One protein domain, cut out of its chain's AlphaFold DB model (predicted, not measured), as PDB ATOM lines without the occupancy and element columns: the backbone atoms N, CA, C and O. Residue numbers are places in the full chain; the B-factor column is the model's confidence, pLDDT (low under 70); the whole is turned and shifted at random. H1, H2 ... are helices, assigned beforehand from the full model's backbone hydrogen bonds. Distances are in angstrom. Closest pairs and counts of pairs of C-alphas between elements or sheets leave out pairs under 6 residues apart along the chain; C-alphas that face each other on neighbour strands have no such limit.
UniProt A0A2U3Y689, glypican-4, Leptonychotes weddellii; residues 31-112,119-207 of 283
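This is residues 31 to 112 and 119 to 207 of the 283 residues of the protein "glypican-4" of Leptonychotes weddellii (UniProt A0A2U3Y689). One long helix, H2, makes the spine of a two-pronged rod, with a head of short helices and loops gathered round its first part. H4 crosses H2 and H6 packs on H4; H1, H5 and the long link of residues 40 to 68 complete the head, while H8 runs out along the rod as a second prong apart from H2, and H3 packs on H2 between head and tip. The printed part has 171 residues with eight named helices, H1 to H8 in chain order, and no named strand; the class is all helix, with 108 residues in the helices. The whole is loose, with a radius of gyration of the C-alphas of 22.0 A and spans of 73 by 34 by 25 A.

Find C-alpha 69 at (116.271, 2.235, 32.713); from there H2, residues 69 to 108, runs 59.2 A to C-alpha 108 at (77.145, 34.191, 1.760). Before it comes H1, residues 31 to 39, 12.2 A long. After it look for H3, residues 120 to 129, 14.9 A; H4, residues 145 to 155, 15.4 A; and H5, residues 157 to 160. Then come H6, residues 170 to 180, 15.3 A; H7, residues 182 to 185; and H8, residues 188 to 206, 27.0 A, ending at C-alpha 206 at (83.913, 45.161, 2.681).

Start at H2, which with residues 75 to 83 alone touches H4, about perpendicular at 80 degrees; the closest C-alphas, of Ser 76 and Leu 152, are 5.4 A apart. With residues 88 to 95 alone H2 touches H3, at a shallow tilt of 30 degrees, opposite ways, closest at the C-alphas of Cys 91 and Cys 129, 6.1 A. H4 touches H6 at a shallow tilt of 20 degrees, opposite ways, closest at the C-alphas of Cys 147 and Cys 180, 5.2 A. The helix packing is mostly aligned, but only just, with 2 of 3 pairs at a shallow tilt. H5 is near H2 and near H4. H1 and H5 are close but not clearly touching, their closest C-alphas, of Val 33 and His 159, 6.0 A apart. H6 and H7 are close but not clearly touching, and H7 and H8 meet only through their link. H8 is apart from H2. Every O i to N i+4 pair is within hydrogen-bond range in H1, H4, H6 and H8, against 35 of 36 in H2 and 3 of 6 in H3; H5 and H7 are too short for one.

The two C-alphas farthest apart, of His 50 and Leu 112, are 73.2 A apart. Residues 113 to 118 are not printed, and C-alphas 112 and 119 lie 17.0 A apart across the cut. The links H1 to H2 and H3 to H4 are long; in the first, residues 52 to 53 pair antiparallel with 64 to 65. Residues 100 to 112, 132 to 137, 185 to 190 and 195 to 207 stand free. Mean pLDDT of the printed part is 78.8; it is under 70 at residues 92 to 112, 119 to 141, 185, 187 and 204 to 207.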
ATOM      1  N   SER A  31     110.393   8.069  47.257       95.12
ATOM      2  CA  SER A  31     108.958   7.870  47.503       95.12
ATOM      3  C   SER A  31     108.069   8.844  46.724       95.12
ATOM      4  O   SER A  31     107.040   8.432  46.182       95.12
ATOM      5  N   GLU A  32     108.473  10.109  46.609       95.19
ATOM      6  CA  GLU A  32     107.709  11.131  45.894       95.19
ATOM      7  C   GLU A  32     107.719  10.915  44.373       95.19
ATOM      8  O   GLU A  32     106.658  10.907  43.744       95.19
ATOM      9  N   VAL A  33     108.895  10.636  43.799       95.75
ATOM     10  CA  VAL A  33     109.066  10.289  42.377       95.75
ATOM     11  C   VAL A  33     108.245   9.051  42.033       95.75
ATOM     12  O   VAL A  33     107.480   9.047  41.068       95.75
ATOM     13  N   ARG A  34     108.324   8.018  42.877       96.38
ATOM     14  CA  ARG A  34     107.571   6.772  42.723       96.38
ATOM     15  C   ARG A  34     106.063   6.998  42.774       96.38
ATOM     16  O   ARG A  34     105.332   6.409  41.981       96.38
ATOM     17  N   ARG A  35     105.578   7.865  43.669       95.75
ATOM     18  CA  ARG A  35     104.157   8.240  43.736       95.75
ATOM     19  C   ARG A  35     103.708   8.930  42.447       95.75
ATOM     20  O   ARG A  35     102.646   8.595  41.927       95.75
ATOM     21  N   LEU A  36     104.511   9.856  41.920       95.69
ATOM     22  CA  LEU A  36     104.201  10.566  40.679       95.69
ATOM     23  C   LEU A  36     104.216   9.628  39.462       95.69
ATOM     24  O   LEU A  36     103.308   9.684  38.635       95.69
ATOM     25  N   TYR A  37     105.192   8.725  39.379       96.25
ATOM     26  CA  TYR A  37     105.277   7.708  38.328       96.25
ATOM     27  C   TYR A  37     104.035   6.804  38.301       96.25
ATOM     28  O   TYR A  37     103.421   6.625  37.252       96.25
ATOM     29  N   VAL A  38     103.586   6.333  39.470       96.56
ATOM     30  CA  VAL A  38     102.356   5.530  39.592       96.56
ATOM     31  C   VAL A  38     101.105   6.345  39.263       96.56
ATOM     32  O   VAL A  38     100.185   5.819  38.646       96.56
ATOM     33  N   SER A  39     101.065   7.636  39.611       96.00
ATOM     34  CA  SER A  39      99.920   8.499  39.273       96.00
ATOM     35  C   SER A  39      99.721   8.682  37.764       96.00
ATOM     36  O   SER A  39      98.605   8.947  37.330       96.00
ATOM     37  N   LYS A  40     100.777   8.481  36.964       93.81
ATOM     38  CA  LYS A  40     100.710   8.447  35.495       93.81
ATOM     39  C   LYS A  40     100.253   7.096  34.931       93.81
ATOM     40  O   LYS A  40     100.160   6.952  33.720       93.81
ATOM     41  N   GLY A  41      99.969   6.109  35.781       95.81
ATOM     42  CA  GLY A  41      99.542   4.771  35.366       95.81
ATOM     43  C   GLY A  41     100.690   3.794  35.101       95.81
ATOM     44  O   GLY A  41     100.450   2.694  34.608       95.81
ATOM     45  N   PHE A  42     101.934   4.153  35.433       96.62
ATOM     46  CA  PHE A  42     103.072   3.250  35.275       96.62
ATOM     47  C   PHE A  42     103.222   2.267  36.445       96.62
ATOM     48  O   PHE A  42     102.697   2.463  37.544       96.62
ATOM     49  N   ASN A  43     103.966   1.182  36.209       95.69
ATOM     50  CA  ASN A  43     104.124   0.103  37.178       95.69
ATOM     51  C   ASN A  43     105.027   0.528  38.347       95.69
ATOM     52  O   ASN A  43     106.187   0.886  38.174       95.69
ATOM     53  N   LYS A  44     104.514   0.415  39.573       94.62
ATOM     54  CA  LYS A  44     105.232   0.747  40.811       94.62
ATOM     55  C   LYS A  44     106.546  -0.035  41.006       94.62
ATOM     56  O   LYS A  44     107.381   0.411  41.801       94.62
ATOM     57  N   ASN A  45     106.697  -1.192  40.362       93.94
ATOM     58  CA  ASN A  45     107.864  -2.071  40.494       93.94
ATOM     59  C   ASN A  45     109.081  -1.582  39.706       93.94
ATOM     60  O   ASN A  45     110.196  -1.896  40.101       93.94
ATOM     61  N   ASP A  46     108.876  -0.777  38.663       94.44
ATOM     62  CA  ASP A  46     109.986  -0.206  37.890       94.44
ATOM     63  C   ASP A  46     110.695   0.907  38.683       94.44
ATOM     64  O   ASP A  46     111.836   1.257  38.411       94.44
ATOM     65  N   ALA A  47     110.006   1.489  39.669       95.25
ATOM     66  CA  ALA A  47     110.491   2.641  40.409       95.25
ATOM     67  C   ALA A  47     111.243   2.243  41.691       95.25
ATOM     68  O   ALA A  47     110.645   1.609  42.578       95.25
ATOM     69  N   PRO A  48     112.513   2.668  41.851       95.62
ATOM     70  CA  PRO A  48     113.314   2.342  43.021       95.62
ATOM     71  C   PRO A  48     112.752   2.996  44.292       95.62
ATOM     72  O   PRO A  48     112.048   4.009  44.268       95.62
ATOM     73  N   THR A  49     113.039   2.394  45.447       94.25
ATOM     74  CA  THR A  49     112.648   2.924  46.767       94.25
ATOM     75  C   THR A  49     113.598   4.010  47.275       94.25
ATOM     76  O   THR A  49     113.158   4.940  47.956       94.25
ATOM     77  N   HIS A  50     114.874   3.906  46.913       94.19
ATOM     78  CA  HIS A  50     115.968   4.794  47.303       94.19
ATOM     79  C   HIS A  50     116.817   5.138  46.080       94.19
ATOM     80  O   HIS A  50     116.758   4.420  45.084       94.19
ATOM     81  N   GLU A  51     117.600   6.213  46.167       94.62
ATOM     82  CA  GLU A  51     118.531   6.588  45.098       94.62
ATOM     83  C   GLU A  51     119.480   5.433  44.743       94.62
ATOM     84  O   GLU A  51     120.071   4.797  45.619       94.62
ATOM     85  N   ILE A  52     119.628   5.190  43.443       94.62
ATOM     86  CA  ILE A  52     120.554   4.217  42.853       94.62
ATOM     87  C   ILE A  52     121.614   4.948  42.023       94.62
ATOM     88  O   ILE A  52     121.443   6.123  41.695       94.62
ATOM     89  N   ASN A  53     122.714   4.272  41.682       94.50
ATOM     90  CA  ASN A  53     123.659   4.798  40.693       94.50
ATOM     91  C   ASN A  53     122.978   4.808  39.311       94.50
ATOM     92  O   ASN A  53     122.348   3.823  38.939       94.50
ATOM     93  N   GLY A  54     123.070   5.930  38.603       94.94
ATOM     94  CA  GLY A  54     122.443   6.178  37.315       94.94
ATOM     95  C   GLY A  54     123.219   5.747  36.078       94.94
ATOM     96  O   GLY A  54     122.713   6.047  35.010       94.94
ATOM     97  N   ASP A  55     124.356   5.048  36.176       95.38
ATOM     98  CA  ASP A  55     125.195   4.639  35.024       95.38
ATOM     99  C   ASP A  55     124.433   3.917  33.881       95.38
ATOM    100  O   ASP A  55     124.912   3.849  32.748       95.38
ATOM    101  N   HIS A  56     123.240   3.371  34.152       94.81
ATOM    102  CA  HIS A  56     122.338   2.758  33.164       94.81
ATOM    103  C   HIS A  56     121.513   3.755  32.331       94.81
ATOM    104  O   HIS A  56     120.903   3.353  31.340       94.81
ATOM    105  N   LEU A  57     121.453   5.028  32.727       96.56
ATOM    106  CA  LEU A  57     120.680   6.068  32.046       96.56
ATOM    107  C   LEU A  57     121.405   6.530  30.782       96.56
ATOM    108  O   LEU A  57     122.625   6.647  30.757       96.56
ATOM    109  N   LYS A  58     120.666   6.804  29.709       95.19
ATOM    110  CA  LYS A  58     121.245   7.227  28.420       95.19
ATOM    111  C   LYS A  58     121.049   8.711  28.151       95.19
ATOM    112  O   LYS A  58     121.855   9.316  27.445       95.19
ATOM    113  N   ILE A  59     119.971   9.290  28.670       96.19
ATOM    114  CA  ILE A  59     119.522  10.637  28.316       96.19
ATOM    115  C   ILE A  59     119.611  11.558  29.531       96.19
ATOM    116  O   ILE A  59     120.140  12.668  29.419       96.19
ATOM    117  N   CYS A  60     119.107  11.128  30.684       96.12
ATOM    118  CA  CYS A  60     119.179  11.916  31.906       96.12
ATOM    119  C   CYS A  60     120.618  12.019  32.448       96.12
ATOM    120  O   CYS A  60     121.450  11.159  32.162       96.12
ATOM    121  N   PRO A  61     120.945  13.083  33.212       93.00
ATOM    122  CA  PRO A  61     122.284  13.256  33.769       93.00
ATOM    123  C   PRO A  61     122.724  12.057  34.618       93.00
ATOM    124  O   PRO A  61     121.959  11.579  35.454       93.00
ATOM    125  N   GLN A  62     123.976  11.634  34.428       89.56
ATOM    126  CA  GLN A  62     124.599  10.567  35.212       89.56
ATOM    127  C   GLN A  62     124.843  11.017  36.659       89.56
ATOM    128  O   GLN A  62     125.232  12.162  36.902       89.56
ATOM    129  N   GLY A  63     124.618  10.120  37.621       90.94
ATOM    130  CA  GLY A  63     124.739  10.388  39.058       90.94
ATOM    131  C   GLY A  63     123.742   9.577  39.888       90.94
ATOM    132  O   GLY A  63     123.156   8.617  39.397       90.94
ATOM    133  N   TYR A  64     123.526   9.961  41.149       93.62
ATOM    134  CA  TYR A  64     122.466   9.359  41.963       93.62
ATOM    135  C   TYR A  64     121.087   9.738  41.418       93.62
ATOM    136  O   TYR A  64     120.814  10.913  41.167       93.62
ATOM    137  N   THR A  65     120.230   8.736  41.227       95.69
ATOM    138  CA  THR A  65     118.955   8.883  40.522       95.69
ATOM    139  C   THR A  65     117.841   8.052  41.154       95.69
ATOM    140  O   THR A  65     118.073   7.008  41.763       95.69
ATOM    141  N   CYS A  66     116.608   8.504  40.954       96.19
ATOM    142  CA  CYS A  66     115.364   7.811  41.268       96.19
ATOM    143  C   CYS A  66     114.709   7.162  40.037       96.19
ATOM    144  O   CYS A  66     113.540   6.785  40.107       96.19
ATOM    145  N   CYS A  67     115.433   7.045  38.920       96.81
ATOM    146  CA  CYS A  67     114.956   6.404  37.696       96.81
ATOM    147  C   CYS A  67     115.732   5.123  37.381       96.81
ATOM    148  O   CYS A  67     116.962   5.134  37.320       96.81
ATOM    149  N   SER A  68     115.005   4.036  37.118       96.75
ATOM    150  CA  SER A  68     115.549   2.863  36.425       96.75
ATOM    151  C   SER A  68     115.644   3.115  34.913       96.75
ATOM    152  O   SER A  68     115.136   4.123  34.409       96.75
ATOM    153  N   GLN A  69     116.259   2.187  34.176       96.38
ATOM    154  CA  GLN A  69     116.271   2.235  32.713       96.38
ATOM    155  C   GLN A  69     114.840   2.190  32.148       96.38
ATOM    156  O   GLN A  69     114.493   2.967  31.263       96.38
ATOM    157  N   GLU A  70     113.975   1.346  32.712       97.25
ATOM    158  CA  GLU A  70     112.575   1.225  32.299       97.25
ATOM    159  C   GLU A  70     111.794   2.521  32.548       97.25
ATOM    160  O   GLU A  70     110.955   2.905  31.731       97.25
ATOM    161  N   MET A  71     112.069   3.221  33.656       97.31
ATOM    162  CA  MET A  71     111.461   4.530  33.913       97.31
ATOM    163  C   MET A  71     111.877   5.562  32.862       97.31
ATOM    164  O   MET A  71     111.025   6.309  32.383       97.31
ATOM    165  N   GLU A  72     113.162   5.602  32.493       97.19
ATOM    166  CA  GLU A  72     113.674   6.520  31.466       97.19
ATOM    167  C   GLU A  72     113.025   6.245  30.100       97.19
ATOM    168  O   GLU A  72     112.574   7.176  29.431       97.19
ATOM    169  N   GLU A  73     112.890   4.973  29.720       96.81
ATOM    170  CA  GLU A  73     112.237   4.560  28.473       96.81
ATOM    171  C   GLU A  73     110.750   4.953  28.443       96.81
ATOM    172  O   GLU A  73     110.278   5.526  27.454       96.81
ATOM    173  N   LYS A  74     110.005   4.731  29.538       97.25
ATOM    174  CA  LYS A  74     108.585   5.122  29.611       97.25
ATOM    175  C   LYS A  74     108.394   6.630  29.650       97.25
ATOM    176  O   LYS A  74     107.492   7.136  28.987       97.25
ATOM    177  N   TYR A  75     109.245   7.365  30.362       96.94
ATOM    178  CA  TYR A  75     109.222   8.826  30.315       96.94
ATOM    179  C   TYR A  75     109.618   9.368  28.939       96.94
ATOM    180  O   TYR A  75     109.055  10.375  28.510       96.94
ATOM    181  N   SER A  76     110.515   8.694  28.215       96.19
ATOM    182  CA  SER A  76     110.843   9.051  26.833       96.19
ATOM    183  C   SER A  76     109.605   8.940  25.951       96.19
ATOM    184  O   SER A  76     109.264   9.893  25.249       96.19
ATOM    185  N   LEU A  77     108.883   7.818  26.032       94.62
ATOM    186  CA  LEU A  77     107.647   7.625  25.277       94.62
ATOM    187  C   LEU A  77     106.578   8.652  25.670       94.62
ATOM    188  O   LEU A  77     106.049   9.339  24.801       94.62
ATOM    189  N   GLN A  78     106.357   8.842  26.972       94.75
ATOM    190  CA  GLN A  78     105.401   9.824  27.481       94.75
ATOM    191  C   GLN A  78     105.717  11.240  26.989       94.75
ATOM    192  O   GLN A  78     104.815  11.959  26.581       94.75
ATOM    193  N   SER A  79     106.991  11.645  26.982       95.25
ATOM    194  CA  SER A  79     107.388  12.982  26.519       95.25
ATOM    195  C   SER A  79     107.069  13.218  25.039       95.25
ATOM    196  O   SER A  79     106.699  14.329  24.659       95.25
ATOM    197  N   LYS A  80     107.161  12.170  24.208       93.12
ATOM    198  CA  LYS A  80     106.785  12.224  22.788       93.12
ATOM    199  C   LYS A  80     105.273  12.350  22.625       93.12
ATOM    200  O   LYS A  80     104.823  13.142  21.800       93.12
ATOM    201  N   ASP A  81     104.510  11.593  23.409       91.44
ATOM    202  CA  ASP A  81     103.047  11.618  23.373       91.44
ATOM    203  C   ASP A  81     102.493  12.955  23.879       91.44
ATOM    204  O   ASP A  81     101.609  13.526  23.240       91.44
ATOM    205  N   ASP A  82     103.068  13.505  24.953       90.69
ATOM    206  CA  ASP A  82     102.720  14.828  25.486       90.69
ATOM    207  C   ASP A  82     102.953  15.917  24.425       90.69
ATOM    208  O   ASP A  82     102.068  16.733  24.156       90.69
ATOM    209  N   PHE A  83     104.116  15.900  23.762       90.25
ATOM    210  CA  PHE A  83     104.433  16.831  22.676       90.25
ATOM    211  C   PHE A  83     103.441  16.708  21.514       90.25
ATOM    212  O   PHE A  83     102.861  17.703  21.074       90.25
ATOM    213  N   LYS A  84     103.207  15.480  21.049       86.44
ATOM    214  CA  LYS A  84     102.277  15.189  19.957       86.44
ATOM    215  C   LYS A  84     100.865  15.670  20.276       86.44
ATOM    216  O   LYS A  84     100.247  16.307  19.429       86.44
ATOM    217  N   SER A  85     100.367  15.392  21.479       85.56
ATOM    218  CA  SER A  85      99.027  15.801  21.907       85.56
ATOM    219  C   SER A  85      98.863  17.315  21.844       85.56
ATOM    220  O   SER A  85      97.903  17.796  21.247       85.56
ATOM    221  N   VAL A  86      99.818  18.066  22.403       84.94
ATOM    222  CA  VAL A  86      99.765  19.537  22.424       84.94
ATOM    223  C   VAL A  86      99.815  20.114  21.009       84.94
ATOM    224  O   VAL A  86      99.023  20.994  20.676       84.94
ATOM    225  N   VAL A  87     100.709  19.614  20.154       82.25
ATOM    226  CA  VAL A  87     100.828  20.099  18.770       82.25
ATOM    227  C   VAL A  87      99.569  19.776  17.961       82.25
ATOM    228  O   VAL A  87      99.060  20.636  17.238       82.25
ATOM    229  N   SER A  88      99.026  18.566  18.106       76.69
ATOM    230  CA  SER A  88      97.791  18.165  17.429       76.69
ATOM    231  C   SER A  88      96.581  18.967  17.904       76.69
ATOM    232  O   SER A  88      95.771  19.377  17.079       76.69
ATOM    233  N   GLU A  89      96.454  19.231  19.205       76.12
ATOM    234  CA  GLU A  89      95.368  20.048  19.756       76.12
ATOM    235  C   GLU A  89      95.384  21.468  19.181       76.12
ATOM    236  O   GLU A  89      94.357  21.949  18.694       76.12
ATOM    237  N   GLN A  90      96.558  22.108  19.157       72.38
ATOM    238  CA  GLN A  90      96.709  23.451  18.598       72.38
ATOM    239  C   GLN A  90      96.385  23.489  17.106       72.38
ATOM    240  O   GLN A  90      95.695  24.405  16.652       72.38
ATOM    241  N   CYS A  91      96.806  22.480  16.338       71.38
ATOM    242  CA  CYS A  91      96.457  22.487  14.926       71.38
ATOM    243  C   CYS A  91      94.970  22.213  14.668       71.38
ATOM    244  O   CYS A  91      94.361  22.878  13.831       71.38
ATOM    245  N   ASN A  92      94.350  21.300  15.419       68.94
ATOM    246  CA  ASN A  92      92.912  21.045  15.315       68.94
ATOM    247  C   ASN A  92      92.097  22.310  15.618       68.94
ATOM    248  O   ASN A  92      91.101  22.588  14.946       68.94
ATOM    249  N   HIS A  93      92.533  23.096  16.604       68.81
ATOM    250  CA  HIS A  93      91.912  24.376  16.921       68.81
ATOM    251  C   HIS A  93      92.008  25.359  15.748       68.81
ATOM    252  O   HIS A  93      90.994  25.924  15.330       68.81
ATOM    253  N   LEU A  94      93.202  25.509  15.169       65.44
ATOM    254  CA  LEU A  94      93.426  26.371  14.010       65.44
ATOM    255  C   LEU A  94      92.561  25.939  12.816       65.44
ATOM    256  O   LEU A  94      91.869  26.759  12.211       65.44
ATOM    257  N   GLN A  95      92.523  24.638  12.525       64.94
ATOM    258  CA  GLN A  95      91.716  24.075  11.446       64.94
ATOM    259  C   GLN A  95      90.219  24.352  11.639       64.94
ATOM    260  O   GLN A  95      89.536  24.723  10.683       64.94
ATOM    261  N   ALA A  96      89.701  24.210  12.863       62.59
ATOM    262  CA  ALA A  96      88.302  24.495  13.167       62.59
ATOM    263  C   ALA A  96      87.946  25.967  12.908       62.59
ATOM    264  O   ALA A  96      86.876  26.254  12.359       62.59
ATOM    265  N   ILE A  97      88.854  26.894  13.238       63.38
ATOM    266  CA  ILE A  97      88.689  28.322  12.945       63.38
ATOM    267  C   ILE A  97      88.607  28.542  11.432       63.38
ATOM    268  O   ILE A  97      87.619  29.107  10.961       63.38
ATOM    269  N   PHE A  98      89.586  28.063  10.657       64.75
ATOM    270  CA  PHE A  98      89.587  28.256   9.201       64.75
ATOM    271  C   PHE A  98      88.372  27.625   8.526       64.75
ATOM    272  O   PHE A  98      87.722  28.275   7.710       64.75
ATOM    273  N   ALA A  99      88.009  26.399   8.904       61.88
ATOM    274  CA  ALA A  99      86.845  25.717   8.351       61.88
ATOM    275  C   ALA A  99      85.536  26.466   8.658       61.88
ATOM    276  O   ALA A  99      84.668  26.573   7.792       61.88
ATOM    277  N   SER A 100      85.388  27.005   9.872       60.31
ATOM    278  CA  SER A 100      84.218  27.807  10.251       60.31
ATOM    279  C   SER A 100      84.137  29.112   9.454       60.31
ATOM    280  O   SER A 100      83.069  29.452   8.941       60.31
ATOM    281  N   ARG A 101      85.261  29.827   9.315       63.03
ATOM    282  CA  ARG A 101      85.325  31.100   8.581       63.03
ATOM    283  C   ARG A 101      85.085  30.910   7.086       63.03
ATOM    284  O   ARG A 101      84.295  31.654   6.517       63.03
ATOM    285  N   TYR A 102      85.675  29.874   6.492       62.59
ATOM    286  CA  TYR A 102      85.455  29.521   5.092       62.59
ATOM    287  C   TYR A 102      83.986  29.190   4.815       62.59
ATOM    288  O   TYR A 102      83.396  29.766   3.912       62.59
ATOM    289  N   LYS A 103      83.353  28.338   5.634       59.34
ATOM    290  CA  LYS A 103      81.927  28.002   5.463       59.34
ATOM    291  C   LYS A 103      81.016  29.225   5.538       59.34
ATOM    292  O   LYS A 103      80.035  29.288   4.808       59.34
ATOM    293  N   LYS A 104      81.318  30.182   6.423       59.44
ATOM    294  CA  LYS A 104      80.550  31.431   6.528       59.44
ATOM    295  C   LYS A 104      80.716  32.306   5.281       59.44
ATOM    296  O   LYS A 104      79.761  32.954   4.875       59.44
ATOM    297  N   PHE A 105      81.913  32.325   4.702       59.62
ATOM    298  CA  PHE A 105      82.190  33.048   3.466       59.62
ATOM    299  C   PHE A 105      81.469  32.413   2.266       59.62
ATOM    300  O   PHE A 105      80.727  33.092   1.567       59.62
ATOM    301  N   ASP A 106      81.614  31.096   2.105       57.09
ATOM    302  CA  ASP A 106      80.994  30.289   1.047       57.09
ATOM    303  C   ASP A 106      79.459  30.401   1.072       57.09
ATOM    304  O   ASP A 106      78.837  30.708   0.061       57.09
ATOM    305  N   ALA A 107      78.840  30.282   2.254       53.59
ATOM    306  CA  ALA A 107      77.388  30.388   2.430       53.59
ATOM    307  C   ALA A 107      76.793  31.763   2.070       53.59
ATOM    308  O   ALA A 107      75.607  31.835   1.757       53.59
ATOM    309  N   ASN A 108      77.591  32.836   2.098       50.09
ATOM    310  CA  ASN A 108      77.145  34.191   1.760       50.09
ATOM    311  C   ASN A 108      77.319  34.540   0.265       50.09
ATOM    312  O   ASN A 108      76.759  35.536  -0.174       50.09
ATOM    313  N   TYR A 109      78.070  33.748  -0.512       49.22
ATOM    314  CA  TYR A 109      78.459  34.052  -1.902       49.22
ATOM    315  C   TYR A 109      78.021  32.965  -2.908       49.22
ATOM    316  O   TYR A 109      78.635  32.780  -3.959       49.22
ATOM    317  N   TYR A 110      76.915  32.262  -2.637       42.12
ATOM    318  CA  TYR A 110      76.260  31.387  -3.620       42.12
ATOM    319  C   TYR A 110      75.475  32.205  -4.648       42.12
ATOM    320  O   TYR A 110      74.256  32.244  -4.597       42.12
ATOM    321  N   VAL A 111      76.187  32.876  -5.546       41.69
ATOM    322  CA  VAL A 111      75.976  32.963  -7.000       41.69
ATOM    323  C   VAL A 111      77.061  33.938  -7.424       41.69
ATOM    324  O   VAL A 111      76.826  35.130  -7.390       41.69
ATOM    325  N   LEU A 112      78.261  33.470  -7.755       41.94
ATOM    326  CA  LEU A 112      79.091  34.081  -8.794       41.94
ATOM    327  C   LEU A 112      80.340  33.216  -8.986       41.94
ATOM    328  O   LEU A 112      81.353  33.347  -8.309       41.94
ATOM    329  N   TRP A 119      92.512  25.781  -4.868       42.44
ATOM    330  CA  TRP A 119      92.389  24.788  -3.807       42.44
ATOM    331  C   TRP A 119      93.759  24.255  -3.291       42.44
ATOM    332  O   TRP A 119      93.822  23.593  -2.258       42.44
ATOM    333  N   TYR A 120      94.889  24.621  -3.919       41.66
ATOM    334  CA  TYR A 120      96.251  24.305  -3.445       41.66
ATOM    335  C   TYR A 120      96.601  24.890  -2.061       41.66
ATOM    336  O   TYR A 120      97.303  24.236  -1.290       41.66
ATOM    337  N   GLY A 121      96.077  26.066  -1.696       43.03
ATOM    338  CA  GLY A 121      96.300  26.659  -0.366       43.03
ATOM    339  C   GLY A 121      95.560  25.920   0.760       43.03
ATOM    340  O   GLY A 121      96.117  25.684   1.831       43.03
ATOM    341  N   PHE A 122      94.334  25.462   0.487       42.12
ATOM    342  CA  PHE A 122      93.525  24.674   1.427       42.12
ATOM    343  C   PHE A 122      94.007  23.214   1.534       42.12
ATOM    344  O   PHE A 122      93.974  22.633   2.622       42.12
ATOM    345  N   TRP A 123      94.530  22.626   0.444       36.50
ATOM    346  CA  TRP A 123      95.261  21.352   0.495       36.50
ATOM    347  C   TRP A 123      96.491  21.432   1.409       36.50
ATOM    348  O   TRP A 123      96.695  20.513   2.196       36.50
ATOM    349  N   ASN A 124      97.295  22.503   1.338       42.91
ATOM    350  CA  ASN A 124      98.524  22.638   2.137       42.91
ATOM    351  C   ASN A 124      98.257  22.628   3.652       42.91
ATOM    352  O   ASN A 124      98.989  21.976   4.394       42.91
ATOM    353  N   LEU A 125      97.163  23.241   4.115       46.09
ATOM    354  CA  LEU A 125      96.751  23.134   5.521       46.09
ATOM    355  C   LEU A 125      96.278  21.725   5.902       46.09
ATOM    356  O   LEU A 125      96.545  21.246   7.003       46.09
ATOM    357  N   ASN A 126      95.608  21.039   4.974       37.78
ATOM    358  CA  ASN A 126      95.165  19.658   5.158       37.78
ATOM    359  C   ASN A 126      96.341  18.665   5.274       37.78
ATOM    360  O   ASN A 126      96.218  17.680   6.000       37.78
ATOM    361  N   TYR A 127      97.485  18.923   4.624       45.22
ATOM    362  CA  TYR A 127      98.684  18.071   4.708       45.22
ATOM    363  C   TYR A 127      99.421  18.155   6.050       45.22
ATOM    364  O   TYR A 127     100.069  17.189   6.450       45.22
ATOM    365  N   ILE A 128      99.327  19.285   6.754       47.53
ATOM    366  CA  ILE A 128     100.048  19.488   8.019       47.53
ATOM    367  C   ILE A 128      99.287  18.840   9.182       47.53
ATOM    368  O   ILE A 128      99.914  18.390  10.142       47.53
ATOM    369  N   CYS A 129      97.950  18.764   9.097       49.34
ATOM    370  CA  CYS A 129      97.115  18.523  10.279       49.34
ATOM    371  C   CYS A 129      95.994  17.489  10.150       49.34
ATOM    372  O   CYS A 129      95.316  17.242  11.145       49.34
ATOM    373  N   HIS A 130      95.801  16.835   8.998       43.16
ATOM    374  CA  HIS A 130      94.789  15.784   8.873       43.16
ATOM    375  C   HIS A 130      95.390  14.407   8.541       43.16
ATOM    376  O   HIS A 130      96.166  14.278   7.592       43.16
ATOM    377  N   PRO A 131      94.976  13.325   9.233       36.31
ATOM    378  CA  PRO A 131      94.985  11.999   8.642       36.31
ATOM    379  C   PRO A 131      93.823  11.931   7.641       36.31
ATOM    380  O   PRO A 131      92.662  12.187   7.978       36.31
ATOM    381  N   TYR A 132      94.110  11.602   6.386       34.81
ATOM    382  CA  TYR A 132      93.062  11.240   5.434       34.81
ATOM    383  C   TYR A 132      92.284  10.049   6.014       34.81
ATOM    384  O   TYR A 132      92.889   9.066   6.446       34.81
ATOM    385  N   LYS A 133      90.945  10.118   6.058       37.62
ATOM    386  CA  LYS A 133      90.117   8.959   6.431       37.62
ATOM    387  C   LYS A 133      90.410   7.831   5.434       37.62
ATOM    388  O   LYS A 133      89.927   7.886   4.309       37.62
ATOM    389  N   GLY A 134      91.208   6.843   5.837       36.16
ATOM    390  CA  GLY A 134      91.518   5.660   5.024       36.16
ATOM    391  C   GLY A 134      93.001   5.330   4.833       36.16
ATOM    392  O   GLY A 134      93.286   4.294   4.243       36.16
ATOM    393  N   SER A 135      93.941   6.133   5.341       29.27
ATOM    394  CA  SER A 135      95.364   5.769   5.383       29.27
ATOM    395  C   SER A 135      95.907   5.870   6.808       29.27
ATOM    396  O   SER A 135      95.565   6.782   7.561       29.27
ATOM    397  N   GLU A 136      96.716   4.890   7.207       31.53
ATOM    398  CA  GLU A 136      97.405   4.864   8.498       31.53
ATOM    399  C   GLU A 136      98.099   6.213   8.759       31.53
ATOM    400  O   GLU A 136      98.773   6.776   7.896       31.53
ATOM    401  N   ALA A 137      97.859   6.766   9.948       37.34
ATOM    402  CA  ALA A 137      98.142   8.144  10.320       37.34
ATOM    403  C   ALA A 137      99.598   8.581  10.053       37.34
ATOM    404  O   ALA A 137     100.493   8.336  10.860       37.34
ATOM    405  N   LYS A 138      99.816   9.321   8.958       39.78
ATOM    406  CA  LYS A 138     101.086   9.995   8.622       39.78
ATOM    407  C   LYS A 138     100.953  11.528   8.633       39.78
ATOM    408  O   LYS A 138     101.591  12.216   7.851       39.78
ATOM    409  N   GLY A 139     100.096  12.056   9.509       46.19
ATOM    410  CA  GLY A 139      99.848  13.494   9.700       46.19
ATOM    411  C   GLY A 139     100.106  13.929  11.141       46.19
ATOM    412  O   GLY A 139      99.299  14.621  11.746       46.19
ATOM    413  N   ILE A 140     101.179  13.416  11.740       54.06
ATOM    414  CA  ILE A 140     101.576  13.710  13.114       54.06
ATOM    415  C   ILE A 140     102.979  14.289  13.048       54.06
ATOM    416  O   ILE A 140     103.883  13.611  12.549       54.06
ATOM    417  N   VAL A 141     103.168  15.498  13.587       64.75
ATOM    418  CA  VAL A 141     104.498  16.047  13.878       64.75
ATOM    419  C   VAL A 141     105.167  15.099  14.868       64.75
ATOM    420  O   VAL A 141     104.958  15.164  16.077       64.75
ATOM    421  N   SER A 142     105.895  14.129  14.329       73.19
ATOM    422  CA  SER A 142     106.624  13.157  15.123       73.19
ATOM    423  C   SER A 142     107.954  13.801  15.491       73.19
ATOM    424  O   SER A 142     108.667  14.244  14.585       73.19
ATOM    425  N   PRO A 143     108.294  13.899  16.785       84.56
ATOM    426  CA  PRO A 143     109.549  14.511  17.189       84.56
ATOM    427  C   PRO A 143     110.722  13.712  16.610       84.56
ATOM    428  O   PRO A 143     110.712  12.478  16.613       84.56
ATOM    429  N   THR A 144     111.749  14.414  16.125       89.50
ATOM    430  CA  THR A 144     113.024  13.787  15.750       89.50
ATOM    431  C   THR A 144     113.655  13.104  16.965       89.50
ATOM    432  O   THR A 144     113.307  13.411  18.108       89.50
ATOM    433  N   ALA A 145     114.607  12.191  16.754       91.81
ATOM    434  CA  ALA A 145     115.305  11.535  17.864       91.81
ATOM    435  C   ALA A 145     115.955  12.562  18.812       91.81
ATOM    436  O   ALA A 145     115.798  12.475  20.027       91.81
ATOM    437  N   GLN A 146     116.579  13.600  18.248       92.94
ATOM    438  CA  GLN A 146     117.213  14.685  18.996       92.94
ATOM    439  C   GLN A 146     116.189  15.510  19.787       92.94
ATOM    440  O   GLN A 146     116.421  15.844  20.949       92.94
ATOM    441  N   CYS A 147     115.035  15.810  19.182       93.69
ATOM    442  CA  CYS A 147     113.939  16.485  19.874       93.69
ATOM    443  C   CYS A 147     113.395  15.621  21.020       93.69
ATOM    444  O   CYS A 147     113.208  16.118  22.125       93.69
ATOM    445  N   ALA A 148     113.193  14.322  20.797       94.56
ATOM    446  CA  ALA A 148     112.695  13.414  21.823       94.56
ATOM    447  C   ALA A 148     113.627  13.326  23.041       94.56
ATOM    448  O   ALA A 148     113.160  13.331  24.178       94.56
ATOM    449  N   GLU A 149     114.942  13.292  22.821       96.62
ATOM    450  CA  GLU A 149     115.920  13.352  23.909       96.62
ATOM    451  C   GLU A 149     115.849  14.682  24.670       96.62
ATOM    452  O   GLU A 149     115.873  14.697  25.902       96.62
ATOM    453  N   ALA A 150     115.731  15.804  23.954       96.94
ATOM    454  CA  ALA A 150     115.613  17.125  24.564       96.94
ATOM    455  C   ALA A 150     114.314  17.275  25.378       96.94
ATOM    456  O   ALA A 150     114.350  17.788  26.498       96.94
ATOM    457  N   LEU A 151     113.191  16.775  24.858       96.88
ATOM    458  CA  LEU A 151     111.897  16.756  25.543       96.88
ATOM    459  C   LEU A 151     111.963  15.940  26.834       96.88
ATOM    460  O   LEU A 151     111.526  16.423  27.878       96.88
ATOM    461  N   LEU A 152     112.563  14.746  26.797       97.12
ATOM    462  CA  LEU A 152     112.748  13.927  27.997       97.12
ATOM    463  C   LEU A 152     113.606  14.652  29.046       97.12
ATOM    464  O   LEU A 152     113.213  14.720  30.216       97.12
ATOM    465  N   LYS A 153     114.735  15.245  28.626       96.94
ATOM    466  CA  LYS A 153     115.610  16.047  29.500       96.94
ATOM    467  C   LYS A 153     114.860  17.171  30.194       96.94
ATOM    468  O   LYS A 153     115.008  17.365  31.397       96.94
ATOM    469  N   MET A 154     114.039  17.883  29.436       96.62
ATOM    470  CA  MET A 154     113.299  19.038  29.917       96.62
ATOM    471  C   MET A 154     112.127  18.686  30.831       96.62
ATOM    472  O   MET A 154     111.885  19.405  31.800       96.62
ATOM    473  N   LEU A 155     111.381  17.628  30.507       95.19
ATOM    474  CA  LEU A 155     110.119  17.309  31.175       95.19
ATOM    475  C   LEU A 155     110.288  16.377  32.375       95.19
ATOM    476  O   LEU A 155     109.550  16.517  33.346       95.19
ATOM    477  N   TYR A 156     111.221  15.421  32.309       96.12
ATOM    478  CA  TYR A 156     111.228  14.286  33.237       96.12
ATOM    479  C   TYR A 156     112.565  14.027  33.935       96.12
ATOM    480  O   TYR A 156     112.563  13.427  35.010       96.12
ATOM    481  N   CYS A 157     113.702  14.506  33.421       96.56
ATOM    482  CA  CYS A 157     114.981  14.245  34.096       96.56
ATOM    483  C   CYS A 157     115.122  14.941  35.460       96.56
ATOM    484  O   CYS A 157     115.849  14.437  36.313       96.56
ATOM    485  N   SER A 158     114.379  16.022  35.726       95.94
ATOM    486  CA  SER A 158     114.279  16.596  37.077       95.94
ATOM    487  C   SER A 158     113.666  15.602  38.072       95.94
ATOM    488  O   SER A 158     114.140  15.491  39.202       95.94
ATOM    489  N   HIS A 159     112.685  14.798  37.647       95.38
ATOM    490  CA  HIS A 159     112.079  13.763  38.489       95.38
ATOM    491  C   HIS A 159     113.087  12.661  38.812       95.38
ATOM    492  O   HIS A 159     113.135  12.189  39.945       95.38
ATOM    493  N   CYS A 160     113.932  12.294  37.846       95.75
ATOM    494  CA  CYS A 160     115.016  11.341  38.071       95.75
ATOM    495  C   CYS A 160     116.027  11.850  39.110       95.75
ATOM    496  O   CYS A 160     116.577  11.054  39.857       95.75
ATOM    497  N   GLN A 161     116.196  13.163  39.250       93.88
ATOM    498  CA  GLN A 161     117.028  13.781  40.290       93.88
ATOM    499  C   GLN A 161     116.288  14.009  41.625       93.88
ATOM    500  O   GLN A 161     116.812  14.676  42.517       93.88
ATOM    501  N   GLY A 162     115.055  13.512  41.770       92.69
ATOM    502  CA  GLY A 162     114.233  13.720  42.967       92.69
ATOM    503  C   GLY A 162     113.525  15.079  43.030       92.69
ATOM    504  O   GLY A 162     112.915  15.404  44.043       92.69
ATOM    505  N   LEU A 163     113.572  15.876  41.960       92.50
ATOM    506  CA  LEU A 163     112.971  17.207  41.880       92.50
ATOM    507  C   LEU A 163     111.659  17.148  41.083       92.50
ATOM    508  O   LEU A 163     111.640  17.364  39.875       92.50
ATOM    509  N   VAL A 164     110.540  16.857  41.748       91.56
ATOM    510  CA  VAL A 164     109.237  16.666  41.071       91.56
ATOM    511  C   VAL A 164     108.374  17.925  40.946       91.56
ATOM    512  O   VAL A 164     107.405  17.944  40.192       91.56
ATOM    513  N   SER A 165     108.682  18.974  41.705       90.19
ATOM    514  CA  SER A 165     107.901  20.218  41.744       90.19
ATOM    515  C   SER A 165     108.497  21.332  40.882       90.19
ATOM    516  O   SER A 165     107.875  22.380  40.699       90.19
ATOM    517  N   VAL A 166     109.701  21.119  40.345       92.94
ATOM    518  CA  VAL A 166     110.397  22.107  39.522       92.94
ATOM    519  C   VAL A 166     109.880  22.054  38.090       92.94
ATOM    520  O   VAL A 166     109.768  20.990  37.486       92.94
ATOM    521  N   LYS A 167     109.579  23.226  37.534       92.94
ATOM    522  CA  LYS A 167     109.215  23.377  36.123       92.94
ATOM    523  C   LYS A 167     110.442  23.799  35.312       92.94
ATOM    524  O   LYS A 167     111.292  24.515  35.847       92.94
ATOM    525  N   PRO A 168     110.538  23.408  34.029       93.75
ATOM    526  CA  PRO A 168     111.594  23.904  33.158       93.75
ATOM    527  C   PRO A 168     111.500  25.427  33.024       93.75
ATOM    528  O   PRO A 168     110.412  26.006  32.976       93.75
ATOM    529  N   CYS A 169     112.656  26.084  32.952       95.38
ATOM    530  CA  CYS A 169     112.722  27.524  32.722       95.38
ATOM    531  C   CYS A 169     112.076  27.879  31.376       95.38
ATOM    532  O   CYS A 169     112.246  27.149  30.399       95.38
ATOM    533  N   TYR A 170     111.408  29.033  31.297       95.12
ATOM    534  CA  TYR A 170     110.719  29.474  30.077       95.12
ATOM    535  C   TYR A 170     111.626  29.458  28.837       95.12
ATOM    536  O   TYR A 170     111.277  28.845  27.834       95.12
ATOM    537  N   ASN A 171     112.822  30.051  28.927       95.06
ATOM    538  CA  ASN A 171     113.766  30.096  27.803       95.06
ATOM    539  C   ASN A 171     114.262  28.702  27.399       95.06
ATOM    540  O   ASN A 171     114.423  28.423  26.216       95.06
ATOM    541  N   TYR A 172     114.474  27.813  28.374       94.81
ATOM    542  CA  TYR A 172     114.874  26.435  28.095       94.81
ATOM    543  C   TYR A 172     113.766  25.687  27.345       94.81
ATOM    544  O   TYR A 172     114.028  25.075  26.311       94.81
ATOM    545  N   CYS A 173     112.523  25.834  27.810       94.94
ATOM    546  CA  CYS A 173     111.346  25.280  27.154       94.94
ATOM    547  C   CYS A 173     111.154  25.824  25.739       94.94
ATOM    548  O   CYS A 173     111.052  25.054  24.787       94.94
ATOM    549  N   SER A 174     111.192  27.146  25.579       93.31
ATOM    550  CA  SER A 174     111.017  27.798  24.282       93.31
ATOM    551  C   SER A 174     112.078  27.354  23.270       93.31
ATOM    552  O   SER A 174     111.735  27.038  22.134       93.31
ATOM    553  N   ASN A 175     113.344  27.248  23.684       93.69
ATOM    554  CA  ASN A 175     114.424  26.803  22.801       93.69
ATOM    555  C   ASN A 175     114.237  25.355  22.334       93.69
ATOM    556  O   ASN A 175     114.424  25.070  21.151       93.69
ATOM    557  N   ILE A 176     113.835  24.450  23.232       94.75
ATOM    558  CA  ILE A 176     113.558  23.055  22.865       94.75
ATOM    559  C   ILE A 176     112.361  22.976  21.925       94.75
ATOM    560  O   ILE A 176     112.456  22.346  20.876       94.75
ATOM    561  N   MET A 177     111.260  23.655  22.256       91.12
ATOM    562  CA  MET A 177     110.054  23.639  21.430       91.12
ATOM    563  C   MET A 177     110.309  24.212  20.032       91.12
ATOM    564  O   MET A 177     109.862  23.621  19.053       91.12
ATOM    565  N   ARG A 178     111.090  25.295  19.914       89.38
ATOM    566  CA  ARG A 178     111.526  25.843  18.618       89.38
ATOM    567  C   ARG A 178     112.358  24.845  17.821       89.38
ATOM    568  O   ARG A 178     112.098  24.659  16.641       89.38
ATOM    569  N   GLY A 179     113.319  24.175  18.459       89.88
ATOM    570  CA  GLY A 179     114.123  23.144  17.797       89.88
ATOM    571  C   GLY A 179     113.282  21.955  17.323       89.88
ATOM    572  O   GLY A 179     113.477  21.453  16.220       89.88
ATOM    573  N   CYS A 180     112.306  21.537  18.128       90.06
ATOM    574  CA  CYS A 180     111.375  20.461  17.792       90.06
ATOM    575  C   CYS A 180     110.415  20.815  16.646       90.06
ATOM    576  O   CYS A 180     110.007  19.922  15.907       90.06
ATOM    577  N   LEU A 181     110.064  22.095  16.507       84.75
ATOM    578  CA  LEU A 181     109.130  22.616  15.505       84.75
ATOM    579  C   LEU A 181     109.836  23.352  14.356       84.75
ATOM    580  O   LEU A 181     109.187  24.087  13.619       84.75
ATOM    581  N   ALA A 182     111.149  23.170  14.190       83.75
ATOM    582  CA  ALA A 182     111.934  23.912  13.203       83.75
ATOM    583  C   ALA A 182     111.381  23.748  11.775       83.75
ATOM    584  O   ALA A 182     111.176  24.739  11.085       83.75
ATOM    585  N   ASN A 183     111.017  22.520  11.388       73.31
ATOM    586  CA  ASN A 183     110.442  22.231  10.066       73.31
ATOM    587  C   ASN A 183     109.074  22.906   9.844       73.31
ATOM    588  O   ASN A 183     108.669  23.140   8.713       73.31
ATOM    589  N   GLN A 184     108.321  23.171  10.916       70.12
ATOM    590  CA  GLN A 184     107.053  23.903  10.856       70.12
ATOM    591  C   GLN A 184     107.291  25.416  10.850       70.12
ATOM    592  O   GLN A 184     106.506  26.149  10.255       70.12
ATOM    593  N   GLY A 185     108.375  25.872  11.481       65.56
ATOM    594  CA  GLY A 185     108.821  27.262  11.445       65.56
ATOM    595  C   GLY A 185     109.156  27.747  10.035       65.56
ATOM    596  O   GLY A 185     108.904  28.905   9.727       65.56
ATOM    597  N   ASP A 186     109.612  26.863   9.142       70.56
ATOM    598  CA  ASP A 186     109.870  27.213   7.735       70.56
ATOM    599  C   ASP A 186     108.610  27.705   6.998       70.56
ATOM    600  O   ASP A 186     108.701  28.475   6.042       70.56
ATOM    601  N   LEU A 187     107.419  27.303   7.457       68.44
ATOM    602  CA  LEU A 187     106.152  27.750   6.883       68.44
ATOM    603  C   LEU A 187     105.735  29.144   7.368       68.44
ATOM    604  O   LEU A 187     104.847  29.739   6.770       68.44
ATOM    605  N   GLU A 188     106.348  29.686   8.424       70.44
ATOM    606  CA  GLU A 188     105.931  30.956   9.035       70.44
ATOM    607  C   GLU A 188     105.896  32.102   8.015       70.44
ATOM    608  O   GLU A 188     104.953  32.893   8.001       70.44
ATOM    609  N   PHE A 189     106.873  32.154   7.107       74.62
ATOM    610  CA  PHE A 189     106.923  33.168   6.056       74.62
ATOM    611  C   PHE A 189     105.747  33.055   5.072       74.62
ATOM    612  O   PHE A 189     105.012  34.021   4.875       74.62
ATOM    613  N   GLU A 190     105.526  31.871   4.497       70.81
ATOM    614  CA  GLU A 190     104.430  31.644   3.544       70.81
ATOM    615  C   GLU A 190     103.054  31.759   4.206       70.81
ATOM    616  O   GLU A 190     102.089  32.221   3.595       70.81
ATOM    617  N   TRP A 191     102.964  31.380   5.481       74.19
ATOM    618  CA  TRP A 191     101.765  31.544   6.286       74.19
ATOM    619  C   TRP A 191     101.397  33.016   6.453       74.19
ATOM    620  O   TRP A 191     100.249  33.386   6.216       74.19
ATOM    621  N   ASN A 192     102.366  33.867   6.794       77.69
ATOM    622  CA  ASN A 192     102.133  35.304   6.922       77.69
ATOM    623  C   ASN A 192     101.727  35.926   5.579       77.69
ATOM    624  O   ASN A 192     100.735  36.649   5.531       77.69
ATOM    625  N   ASN A 193     102.387  35.548   4.477       77.25
ATOM    626  CA  ASN A 193     101.998  35.997   3.134       77.25
ATOM    627  C   ASN A 193     100.546  35.616   2.794       77.25
ATOM    628  O   ASN A 193      99.802  36.420   2.229       77.25
ATOM    629  N   PHE A 194     100.126  34.394   3.140       76.25
ATOM    630  CA  PHE A 194      98.751  33.937   2.941       76.25
ATOM    631  C   PHE A 194      97.748  34.758   3.762       76.25
ATOM    632  O   PHE A 194      96.723  35.182   3.224       76.25
ATOM    633  N   ILE A 195      98.032  34.998   5.044       76.69
ATOM    634  CA  ILE A 195      97.158  35.792   5.916       76.69
ATOM    635  C   ILE A 195      97.039  37.231   5.405       76.69
ATOM    636  O   ILE A 195      95.920  37.734   5.299       76.69
ATOM    637  N   ASP A 196      98.147  37.859   5.011       80.94
ATOM    638  CA  ASP A 196      98.152  39.222   4.473       80.94
ATOM    639  C   ASP A 196      97.334  39.319   3.178       80.94
ATOM    640  O   ASP A 196      96.496  40.213   3.029       80.94
ATOM    641  N   ALA A 197      97.495  38.360   2.261       78.56
ATOM    642  CA  ALA A 197      96.699  38.302   1.036       78.56
ATOM    643  C   ALA A 197      95.197  38.126   1.330       78.56
ATOM    644  O   ALA A 197      94.363  38.788   0.711       78.56
ATOM    645  N   MET A 198      94.842  37.274   2.298       71.62
ATOM    646  CA  MET A 198      93.452  37.081   2.722       71.62
ATOM    647  C   MET A 198      92.850  38.346   3.348       71.62
ATOM    648  O   MET A 198      91.685  38.651   3.086       71.62
ATOM    649  N   LEU A 199      93.624  39.111   4.124       79.44
ATOM    650  CA  LEU A 199      93.187  40.398   4.677       79.44
ATOM    651  C   LEU A 199      92.951  41.437   3.571       79.44
ATOM    652  O   LEU A 199      91.921  42.107   3.579       79.44
ATOM    653  N   MET A 200      93.827  41.504   2.561       78.31
ATOM    654  CA  MET A 200      93.628  42.385   1.399       78.31
ATOM    655  C   MET A 200      92.368  42.042   0.592       78.31
ATOM    656  O   MET A 200      91.751  42.927  -0.007       78.31
ATOM    657  N   VAL A 201      92.000  40.758   0.516       72.69
ATOM    658  CA  VAL A 201      90.740  40.330  -0.112       72.69
ATOM    659  C   VAL A 201      89.551  40.749   0.751       72.69
ATOM    660  O   VAL A 201      88.587  41.287   0.211       72.69
ATOM    661  N   ALA A 202      89.624  40.574   2.073       70.69
ATOM    662  CA  ALA A 202      88.563  40.989   2.991       70.69
ATOM    663  C   ALA A 202      88.269  42.500   2.897       70.69
ATOM    664  O   ALA A 202      87.113  42.882   2.740       70.69
ATOM    665  N   GLU A 203      89.301  43.353   2.874       72.75
ATOM    666  CA  GLU A 203      89.141  44.809   2.717       72.75
ATOM    667  C   GLU A 203      88.468  45.198   1.390       72.75
ATOM    668  O   GLU A 203      87.659  46.125   1.340       72.75
ATOM    669  N   ARG A 204      88.762  44.478   0.299       67.31
ATOM    670  CA  ARG A 204      88.113  44.706  -1.005       67.31
ATOM    671  C   ARG A 204      86.645  44.289  -1.016       67.31
ATOM    672  O   ARG A 204      85.857  44.908  -1.724       67.31
ATOM    673  N   LEU A 205      86.291  43.254  -0.258       63.81
ATOM    674  CA  LEU A 205      84.921  42.745  -0.165       63.81
ATOM    675  C   LEU A 205      84.049  43.541   0.812       63.81
ATOM    676  O   LEU A 205      82.837  43.562   0.633       63.81
ATOM    677  N   GLU A 206      84.631  44.220   1.802       63.19
ATOM    678  CA  GLU A 206      83.913  45.161   2.681       63.19
ATOM    679  C   GLU A 206      83.915  46.609   2.147       63.19
ATOM    680  O   GLU A 206      83.139  47.447   2.608       63.19
ATOM    681  N   GLY A 207      84.781  46.920   1.179       62.59
ATOM    682  CA  GLY A 207      84.933  48.253   0.593       62.59
ATOM    683  C   GLY A 207      83.870  48.638  -0.454       62.59
ATOM    684  O   GLY A 207      83.024  47.833  -0.832       62.59
TER     685      GLY A 207